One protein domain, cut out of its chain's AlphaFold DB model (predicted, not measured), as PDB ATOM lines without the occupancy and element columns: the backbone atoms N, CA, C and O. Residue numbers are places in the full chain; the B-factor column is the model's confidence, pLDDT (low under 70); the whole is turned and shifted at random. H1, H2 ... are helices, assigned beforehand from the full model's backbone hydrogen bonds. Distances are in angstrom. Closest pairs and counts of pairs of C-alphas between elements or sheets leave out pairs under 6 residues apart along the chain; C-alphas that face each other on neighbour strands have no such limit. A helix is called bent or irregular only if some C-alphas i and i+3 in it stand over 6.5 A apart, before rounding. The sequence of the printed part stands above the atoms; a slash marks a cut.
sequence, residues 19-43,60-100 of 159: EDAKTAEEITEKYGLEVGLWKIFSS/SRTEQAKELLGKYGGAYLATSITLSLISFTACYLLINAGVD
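Overview. This is residues 19 to 43 and 60 to 100 of the 159 residues of the protein "DUF1279 domain-containing protein" of Triticum urartu (UniProt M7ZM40). A small head of three short helical pieces, H1, H2 and the arm H3a, makes an up-and-down bundle, in which each piece runs against the one before it; from this head the second arm of the bent helix H3, the long H3b, extends away and makes most of the length. Residues 78 to 90 and 92 to 98 stick out free of the rest. The printed part has 66 residues, with three named helices in the order H1, H2, H3 and no named strand, and its class is all helix. It is extended, with a radius of gyration of the C-alphas of 16.8 A, and its C-alphas span 54 by 20 by 20 A.

Along the chain. H1 is residues 19 to 31, beginning at C-alpha 19 at (132.105, 165.505, 223.112) and measuring 17.2 A from first to last C-alpha. After Gly 32, H2 is residues 33 to 43, 15.7 A long. H3, residues 61 to 96, was assigned as one helix by its hydrogen bonds, but it is bent: C-alphas 71 and 74 are 7.4 A apart. Its arm H3a is residues 61 to 71, 15.5 A long, with C-alpha 71 at (127.126, 182.909, 222.730). Its arm H3b is residues 74 to 96, 32.8 A long, ending at C-alpha 96 at (149.318, 213.137, 235.119).

Arrangement. H1 and H2 form a helical hairpin and touch, their closest C-alphas being those of Ala 24 and Gly 36, 4.7 A apart. They run opposite ways at a shallow tilt of 33 degrees, only just short of steep. H2 and H3a touch, the closest C-alphas being those of Leu 37 and Ala 65 at 6.2 A, and run opposite ways at a shallow tilt of 10 degrees. H1 and H3a are close but not clearly touching, with the closest C-alphas, those of Ala 21 and Gln 64, 7.1 A apart; they run the same way at a steep tilt of 41 degrees. The lines of H3a and H3b are about perpendicular, only just, at 73 degrees. H3b touches no helix; it is close to H2 but not clearly touching, the closest C-alphas being those of Leu 33 and Tyr 76 at 7.7 A, and H1 and H3b are apart. In H1, H2, H3a and H3b, every backbone O i to N i+4 pair is within hydrogen-bond range.

Size, cuts and confidence. The two C-alphas farthest apart are those of Glu 19 and Gly 98, at 54.0 A. Residues 44 to 59 are cut out, and C-alphas 43 and 60 are 12.4 A apart across the cut. The link from H1 to H2 is tight; that from H2 to H3 is the link across the cut. The mean pLDDT of the printed part is 73.9, and 19 residues are under 70, among them residues 19 to 21 and 90 to 100.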
ATOM      1  N   GLU A  19     131.305 165.418 221.897       60.84
ATOM      2  CA  GLU A  19     132.105 165.505 223.112       60.84
ATOM      3  C   GLU A  19     133.057 166.700 223.079       60.84
ATOM      4  O   GLU A  19     133.049 167.469 224.034       60.84
ATOM      5  N   ASP A  20     133.805 166.940 221.995       63.66
ATOM      6  CA  ASP A  20     134.695 168.109 221.889       63.66
ATOM      7  C   ASP A  20     133.936 169.444 221.956       63.66
ATOM      8  O   ASP A  20     134.374 170.374 222.635       63.66
ATOM      9  N   ALA A  21     132.769 169.537 221.308       65.81
ATOM     10  CA  ALA A  21     131.935 170.738 221.352       65.81
ATOM     11  C   ALA A  21     131.375 170.986 222.763       65.81
ATOM     12  O   ALA A  21     131.545 172.080 223.303       65.81
ATOM     13  N   LYS A  22     130.809 169.953 223.404       72.75
ATOM     14  CA  LYS A  22     130.351 170.033 224.802       72.75
ATOM     15  C   LYS A  22     131.495 170.329 225.768       72.75
ATOM     16  O   LYS A  22     131.308 171.067 226.729       72.75
ATOM     17  N   THR A  23     132.683 169.794 225.504       76.62
ATOM     18  CA  THR A  23     133.878 170.010 226.324       76.62
ATOM     19  C   THR A  23     134.382 171.445 226.185       76.62
ATOM     20  O   THR A  23     134.699 172.079 227.187       76.62
ATOM     21  N   ALA A  24     134.423 171.999 224.970       75.12
ATOM     22  CA  ALA A  24     134.807 173.390 224.744       75.12
ATOM     23  C   ALA A  24     133.792 174.376 225.348       75.12
ATOM     24  O   ALA A  24     134.188 175.417 225.878       75.12
ATOM     25  N   GLU A  25     132.502 174.037 225.323       77.88
ATOM     26  CA  GLU A  25     131.443 174.786 226.003       77.88
ATOM     27  C   GLU A  25     131.585 174.725 227.534       77.88
ATOM     28  O   GLU A  25     131.625 175.781 228.167       77.88
ATOM     29  N   GLU A  26     131.761 173.540 228.133       78.69
ATOM     30  CA  GLU A  26     131.948 173.395 229.588       78.69
ATOM     31  C   GLU A  26     133.223 174.106 230.074       78.69
ATOM     32  O   GLU A  26     133.241 174.753 231.125       78.69
ATOM     33  N   ILE A  27     134.305 174.039 229.293       77.69
ATOM     34  CA  ILE A  27     135.553 174.745 229.600       77.69
ATOM     35  C   ILE A  27     135.371 176.254 229.473       77.69
ATOM     36  O   ILE A  27     135.911 176.993 230.291       77.69
ATOM     37  N   THR A  28     134.595 176.726 228.499       80.50
ATOM     38  CA  THR A  28     134.272 178.153 228.381       80.50
ATOM     39  C   THR A  28     133.478 178.640 229.591       80.50
ATOM     40  O   THR A  28     133.751 179.730 230.092       80.50
ATOM     41  N   GLU A  29     132.556 177.823 230.102       78.38
ATOM     42  CA  GLU A  29     131.767 178.136 231.296       78.38
ATOM     43  C   GLU A  29     132.629 178.179 232.572       78.38
ATOM     44  O   GLU A  29     132.495 179.102 233.373       78.38
ATOM     45  N   LYS A  30     133.557 177.225 232.750       75.19
ATOM     46  CA  LYS A  30     134.413 177.146 233.952       75.19
ATOM     47  C   LYS A  30     135.652 178.042 233.921       75.19
ATOM     48  O   LYS A  30     136.031 178.590 234.953       75.19
ATOM     49  N   TYR A  31     136.318 178.139 232.775       76.44
ATOM     50  CA  TYR A  31     137.652 178.741 232.629       76.44
ATOM     51  C   TYR A  31     137.675 179.957 231.697       76.44
ATOM     52  O   TYR A  31     138.673 180.675 231.655       76.44
ATOM     53  N   GLY A  32     136.580 180.221 230.981       80.56
ATOM     54  CA  GLY A  32     136.428 181.382 230.113       80.56
ATOM     55  C   GLY A  32     136.648 181.093 228.628       80.56
ATOM     56  O   GLY A  32     137.255 180.101 228.218       80.56
ATOM     57  N   LEU A  33     136.148 182.023 227.811       81.94
ATOM     58  CA  LEU A  33     136.097 181.932 226.348       81.94
ATOM     59  C   LEU A  33     137.469 181.723 225.701       81.94
ATOM     60  O   LEU A  33     137.575 180.990 224.725       81.94
ATOM     61  N   GLU A  34     138.521 182.306 226.270       77.31
ATOM     62  CA  GLU A  34     139.891 182.199 225.755       77.31
ATOM     63  C   GLU A  34     140.416 180.758 225.768       77.31
ATOM     64  O   GLU A  34     141.047 180.311 224.813       77.31
ATOM     65  N   VAL A  35     140.114 179.998 226.826       82.06
ATOM     66  CA  VAL A  35     140.595 178.617 226.993       82.06
ATOM     67  C   VAL A  35     139.783 177.655 226.129       82.06
ATOM     68  O   VAL A  35     140.350 176.762 225.499       82.06
ATOM     69  N   GLY A  36     138.465 177.868 226.043       80.19
ATOM     70  CA  GLY A  36     137.600 177.097 225.150       80.19
ATOM     71  C   GLY A  36     137.962 177.302 223.679       80.19
ATOM     72  O   GLY A  36     138.069 176.336 222.923       80.19
ATOM     73  N   LEU A  37     138.243 178.549 223.285       82.06
ATOM     74  CA  LEU A  37     138.674 178.874 221.930       82.06
ATOM     75  C   LEU A  37     140.062 178.283 221.638       82.06
ATOM     76  O   LEU A  37     140.239 177.636 220.607       82.06
ATOM     77  N   TRP A  38     141.020 178.416 222.563       78.00
ATOM     78  CA  TRP A  38     142.347 177.811 222.431       78.00
ATOM     79  C   TRP A  38     142.276 176.290 222.272       78.00
ATOM     80  O   TRP A  38     142.946 175.757 221.399       78.00
ATOM     81  N   LYS A  39     141.393 175.593 222.998       78.06
ATOM     82  CA  LYS A  39     141.222 174.140 222.852       78.06
ATOM     83  C   LYS A  39     140.685 173.737 221.473       78.06
ATOM     84  O   LYS A  39     141.254 172.842 220.859       78.06
ATOM     85  N   ILE A  40     139.684 174.446 220.932       80.44
ATOM     86  CA  ILE A  40     139.174 174.209 219.561       80.44
ATOM     87  C   ILE A  40     140.281 174.399 218.513       80.44
ATOM     88  O   ILE A  40     140.330 173.683 217.507       80.44
ATOM     89  N   PHE A  41     141.164 175.376 218.726       76.31
ATOM     90  CA  PHE A  41     142.284 175.640 217.827       76.31
ATOM     91  C   PHE A  41     143.458 174.667 218.028       76.31
ATOM     92  O   PHE A  41     144.063 174.282 217.031       76.31
ATOM     93  N   SER A  42     143.744 174.219 219.254       71.25
ATOM     94  CA  SER A  42     144.826 173.279 219.588       71.25
ATOM     95  C   SER A  42     144.516 171.830 219.220       71.25
ATOM     96  O   SER A  42     145.436 171.110 218.848       71.25
ATOM     97  N   SER A  43     143.245 171.412 219.159       64.00
ATOM     98  CA  SER A  43     142.876 170.100 218.594       64.00
ATOM     99  C   SER A  43     143.261 169.953 217.105       64.00
ATOM    100  O   SER A  43     143.175 168.873 216.534       64.00
ATOM    101  N   SER A  60     132.588 173.131 210.676       73.06
ATOM    102  CA  SER A  60     133.997 173.482 210.632       73.06
ATOM    103  C   SER A  60     134.436 173.991 212.005       73.06
ATOM    104  O   SER A  60     133.644 174.549 212.760       73.06
ATOM    105  N   ARG A  61     135.716 173.830 212.352       67.62
ATOM    106  CA  ARG A  61     136.287 174.412 213.586       67.62
ATOM    107  C   ARG A  61     135.959 175.905 213.714       67.62
ATOM    108  O   ARG A  61     135.647 176.393 214.791       67.62
ATOM    109  N   THR A  62     135.941 176.600 212.578       72.12
ATOM    110  CA  THR A  62     135.515 177.995 212.457       72.12
ATOM    111  C   THR A  62     134.051 178.201 212.851       72.12
ATOM    112  O   THR A  62     133.732 179.218 213.451       72.12
ATOM    113  N   GLU A  63     133.153 177.270 212.537       79.50
ATOM    114  CA  GLU A  63     131.750 177.328 212.965       79.50
ATOM    115  C   GLU A  63     131.579 177.064 214.464       79.50
ATOM    116  O   GLU A  63     130.776 177.746 215.086       79.50
ATOM    117  N   GLN A  64     132.358 176.156 215.063       79.69
ATOM    118  CA  GLN A  64     132.344 175.934 216.520       79.69
ATOM    119  C   GLN A  64     132.885 177.155 217.280       79.69
ATOM    120  O   GLN A  64     132.259 177.643 218.218       79.69
ATOM    121  N   ALA A  65     133.994 177.728 216.800       79.06
ATOM    122  CA  ALA A  65     134.535 178.989 217.300       79.06
ATOM    123  C   ALA A  65     133.530 180.146 217.154       79.06
ATOM    124  O   ALA A  65     133.354 180.936 218.079       79.06
ATOM    125  N   LYS A  66     132.834 180.238 216.012       79.81
ATOM    126  CA  LYS A  66     131.775 181.234 215.786       79.81
ATOM    127  C   LYS A  66     130.579 181.038 216.708       79.81
ATOM    128  O   LYS A  66     129.980 182.029 217.103       79.81
ATOM    129  N   GLU A  67     130.225 179.804 217.051       83.06
ATOM    130  CA  GLU A  67     129.126 179.526 217.973       83.06
ATOM    131  C   GLU A  67     129.477 179.959 219.404       83.06
ATOM    132  O   GLU A  67     128.690 180.671 220.029       83.06
ATOM    133  N   LEU A  68     130.684 179.641 219.888       82.38
ATOM    134  CA  LEU A  68     131.169 180.112 221.193       82.38
ATOM    135  C   LEU A  68     131.311 181.638 221.246       82.38
ATOM    136  O   LEU A  68     130.867 182.270 222.204       82.38
ATOM    137  N   LEU A  69     131.874 182.251 220.200       81.88
ATOM    138  CA  LEU A  69     131.946 183.708 220.072       81.88
ATOM    139  C   LEU A  69     130.551 184.341 219.956       81.88
ATOM    140  O   LEU A  69     130.330 185.425 220.481       81.88
ATOM    141  N   GLY A  70     129.595 183.674 219.313       83.69
ATOM    142  CA  GLY A  70     128.210 184.131 219.228       83.69
ATOM    143  C   GLY A  70     127.499 184.108 220.583       83.69
ATOM    144  O   GLY A  70     126.778 185.049 220.901       83.69
ATOM    145  N   LYS A  71     127.734 183.069 221.397       85.06
ATOM    146  CA  LYS A  71     127.126 182.909 222.730       85.06
ATOM    147  C   LYS A  71     127.774 183.804 223.793       85.06
ATOM    148  O   LYS A  71     127.064 184.421 224.581       85.06
ATOM    149  N   TYR A  72     129.104 183.907 223.804       82.12
ATOM    150  CA  TYR A  72     129.860 184.545 224.895       82.12
ATOM    151  C   TYR A  72     130.687 185.765 224.465       82.12
ATOM    152  O   TYR A  72     131.098 186.565 225.307       82.12
ATOM    153  N   GLY A  73     130.918 185.955 223.164       83.31
ATOM    154  CA  GLY A  73     131.790 187.012 222.643       83.31
ATOM    155  C   GLY A  73     131.261 188.422 222.892       83.31
ATOM    156  O   GLY A  73     132.052 189.317 223.161       83.31
ATOM    157  N   GLY A  74     129.939 188.629 222.890       85.44
ATOM    158  CA  GLY A  74     129.346 189.925 223.243       85.44
ATOM    159  C   GLY A  74     129.628 190.328 224.696       85.44
ATOM    160  O   GLY A  74     130.050 191.454 224.956       85.44
ATOM    161  N   ALA A  75     129.467 189.390 225.635       83.44
ATOM    162  CA  ALA A  75     129.754 189.614 227.053       83.44
ATOM    163  C   ALA A  75     131.255 189.827 227.305       83.44
ATOM    164  O   ALA A  75     131.643 190.737 228.042       83.44
ATOM    165  N   TYR A  76     132.102 189.035 226.640       75.38
ATOM    166  CA  TYR A  76     133.552 189.201 226.677       75.38
ATOM    167  C   TYR A  76     133.982 190.572 226.141       75.38
ATOM    168  O   TYR A  76     134.773 191.274 226.773       75.38
ATOM    169  N   LEU A  77     133.437 190.990 224.998       82.06
ATOM    170  CA  LEU A  77     133.786 192.258 224.370       82.06
ATOM    171  C   LEU A  77     133.331 193.447 225.226       82.06
ATOM    172  O   LEU A  77     134.110 194.366 225.456       82.06
ATOM    173  N   ALA A  78     132.109 193.409 225.762       83.19
ATOM    174  CA  ALA A  78     131.617 194.454 226.656       83.19
ATOM    175  C   ALA A  78     132.515 194.599 227.894       83.19
ATOM    176  O   ALA A  78     132.971 195.695 228.217       83.19
ATOM    177  N   THR A  79     132.839 193.479 228.538       76.94
ATOM    178  CA  THR A  79     133.645 193.475 229.764       76.94
ATOM    179  C   THR A  79     135.091 193.898 229.500       76.94
ATOM    180  O   THR A  79     135.640 194.709 230.244       76.94
ATOM    181  N   SER A  80     135.710 193.403 228.425       74.62
ATOM    182  CA  SER A  80     137.089 193.755 228.062       74.62
ATOM    183  C   SER A  80     137.226 195.227 227.675       74.62
ATOM    184  O   SER A  80     138.199 195.861 228.086       74.62
ATOM    185  N   ILE A  81     136.249 195.812 226.972       83.25
ATOM    186  CA  ILE A  81     136.243 197.247 226.646       83.25
ATOM    187  C   ILE A  81     136.114 198.083 227.922       83.25
ATOM    188  O   ILE A  81     136.911 198.998 228.130       83.25
ATOM    189  N   THR A  82     135.168 197.760 228.808       86.31
ATOM    190  CA  THR A  82     134.993 198.484 230.077       86.31
ATOM    191  C   THR A  82     136.250 198.409 230.942       86.31
ATOM    192  O   THR A  82     136.727 199.433 231.430       86.31
ATOM    193  N   LEU A  83     136.836 197.219 231.081       74.38
ATOM    194  CA  LEU A  83     138.058 197.022 231.857       74.38
ATOM    195  C   LEU A  83     139.255 197.760 231.237       74.38
ATOM    196  O   LEU A  83     140.062 198.351 231.958       74.38
ATOM    197  N   SER A  84     139.338 197.789 229.903       61.88
ATOM    198  CA  SER A  84     140.364 198.539 229.170       61.88
ATOM    199  C   SER A  84     140.251 200.041 229.413       61.88
ATOM    200  O   SER A  84     141.265 200.685 229.664       61.88
ATOM    201  N   LEU A  85     139.037 200.602 229.394       83.19
ATOM    202  CA  LEU A  85     138.816 202.026 229.653       83.19
ATOM    203  C   LEU A  85     139.190 202.402 231.087       83.19
ATOM    204  O   LEU A  85     139.914 203.371 231.289       83.19
ATOM    205  N   ILE A  86     138.777 201.603 232.074       79.88
ATOM    206  CA  ILE A  86     139.120 201.840 233.485       79.88
ATOM    207  C   ILE A  86     140.641 201.817 233.681       79.88
ATOM    208  O   ILE A  86     141.206 202.723 234.296       79.88
ATOM    209  N   SER A  87     141.316 200.813 233.118       57.22
ATOM    210  CA  SER A  87     142.774 200.680 233.193       57.22
ATOM    211  C   SER A  87     143.499 201.836 232.495       57.22
ATOM    212  O   SER A  87     144.462 202.396 233.030       57.22
ATOM    213  N   PHE A  88     143.001 202.254 231.329       69.06
ATOM    214  CA  PHE A  88     143.545 203.382 230.580       69.06
ATOM    215  C   PHE A  88     143.401 204.695 231.354       69.06
ATOM    216  O   PHE A  88     144.369 205.444 231.477       69.06
ATOM    217  N   THR A  89     142.230 204.951 231.939       70.94
ATOM    218  CA  THR A  89     141.988 206.136 232.766       70.94
ATOM    219  C   THR A  89     142.864 206.133 234.018       70.94
ATOM    220  O   THR A  89     143.461 207.159 234.338       70.94
ATOM    221  N   ALA A  90     143.016 204.991 234.693       67.25
ATOM    222  CA  ALA A  90     143.902 204.873 235.848       67.25
ATOM    223  C   ALA A  90     145.367 205.172 235.479       67.25
ATOM    224  O   ALA A  90     146.027 205.955 236.160       67.25
ATOM    225  N   CYS A  91     145.863 204.625 234.364       51.38
ATOM    226  CA  CYS A  91     147.209 204.921 233.864       51.38
ATOM    227  C   CYS A  91     147.377 206.395 233.475       51.38
ATOM    228  O   CYS A  91     148.409 206.995 233.769       51.38
ATOM    229  N   TYR A  92     146.367 206.992 232.842       62.31
ATOM    230  CA  TYR A  92     146.387 208.401 232.456       62.31
ATOM    231  C   TYR A  92     146.483 209.323 233.678       62.31
ATOM    232  O   TYR A  92     147.289 210.252 233.690       62.31
ATOM    233  N   LEU A  93     145.717 209.030 234.733       66.12
ATOM    234  CA  LEU A  93     145.784 209.771 235.992       66.12
ATOM    235  C   LEU A  93     147.125 209.582 236.702       66.12
ATOM    236  O   LEU A  93     147.658 210.553 237.220       66.12
ATOM    237  N   LEU A  94     147.701 208.377 236.686       56.31
ATOM    238  CA  LEU A  94     149.025 208.113 237.262       56.31
ATOM    239  C   LEU A  94     150.131 208.907 236.549       56.31
ATOM    240  O   LEU A  94     150.964 209.518 237.212       56.31
ATOM    241  N   ILE A  95     150.113 208.959 235.213       57.88
ATOM    242  CA  ILE A  95     151.062 209.770 234.431       57.88
ATOM    243  C   ILE A  95     150.867 211.262 234.735       57.88
ATOM    244  O   ILE A  95     151.840 211.962 235.003       57.88
ATOM    245  N   ASN A  96     149.618 211.745 234.764       55.91
ATOM    246  CA  ASN A  96     149.318 213.137 235.119       55.91
ATOM    247  C   ASN A  96     149.673 213.481 236.574       55.91
ATOM    248  O   ASN A  96     150.036 214.618 236.856       55.91
ATOM    249  N   ALA A  97     149.608 212.513 237.491       64.06
ATOM    250  CA  ALA A  97     150.041 212.657 238.880       64.06
ATOM    251  C   ALA A  97     151.574 212.658 239.037       64.06
ATOM    252  O   ALA A  97     152.075 212.720 240.159       64.06
ATOM    253  N   GLY A  98     152.325 212.602 237.931       51.47
ATOM    254  CA  GLY A  98     153.779 212.702 237.935       51.47
ATOM    255  C   GLY A  98     154.496 211.366 238.105       51.47
ATOM    256  O   GLY A  98     155.661 211.358 238.500       51.47
ATOM    257  N   VAL A  99     153.844 210.232 237.810       58.16
ATOM    258  CA  VAL A  99     154.566 208.960 237.655       58.16
ATOM    259  C   VAL A  99     155.558 209.110 236.505       58.16
ATOM    260  O   VAL A  99     155.177 209.206 235.338       58.16
ATOM    261  N   ASP A 100     156.842 209.123 236.857       57.22
ATOM    262  CA  ASP A 100     157.954 209.267 235.928       57.22
ATOM    263  C   ASP A 100     158.140 207.977 235.112       57.22
ATOM    264  O   ASP A 100     158.909 207.064 235.430       57.22
TER     265      ASP A 100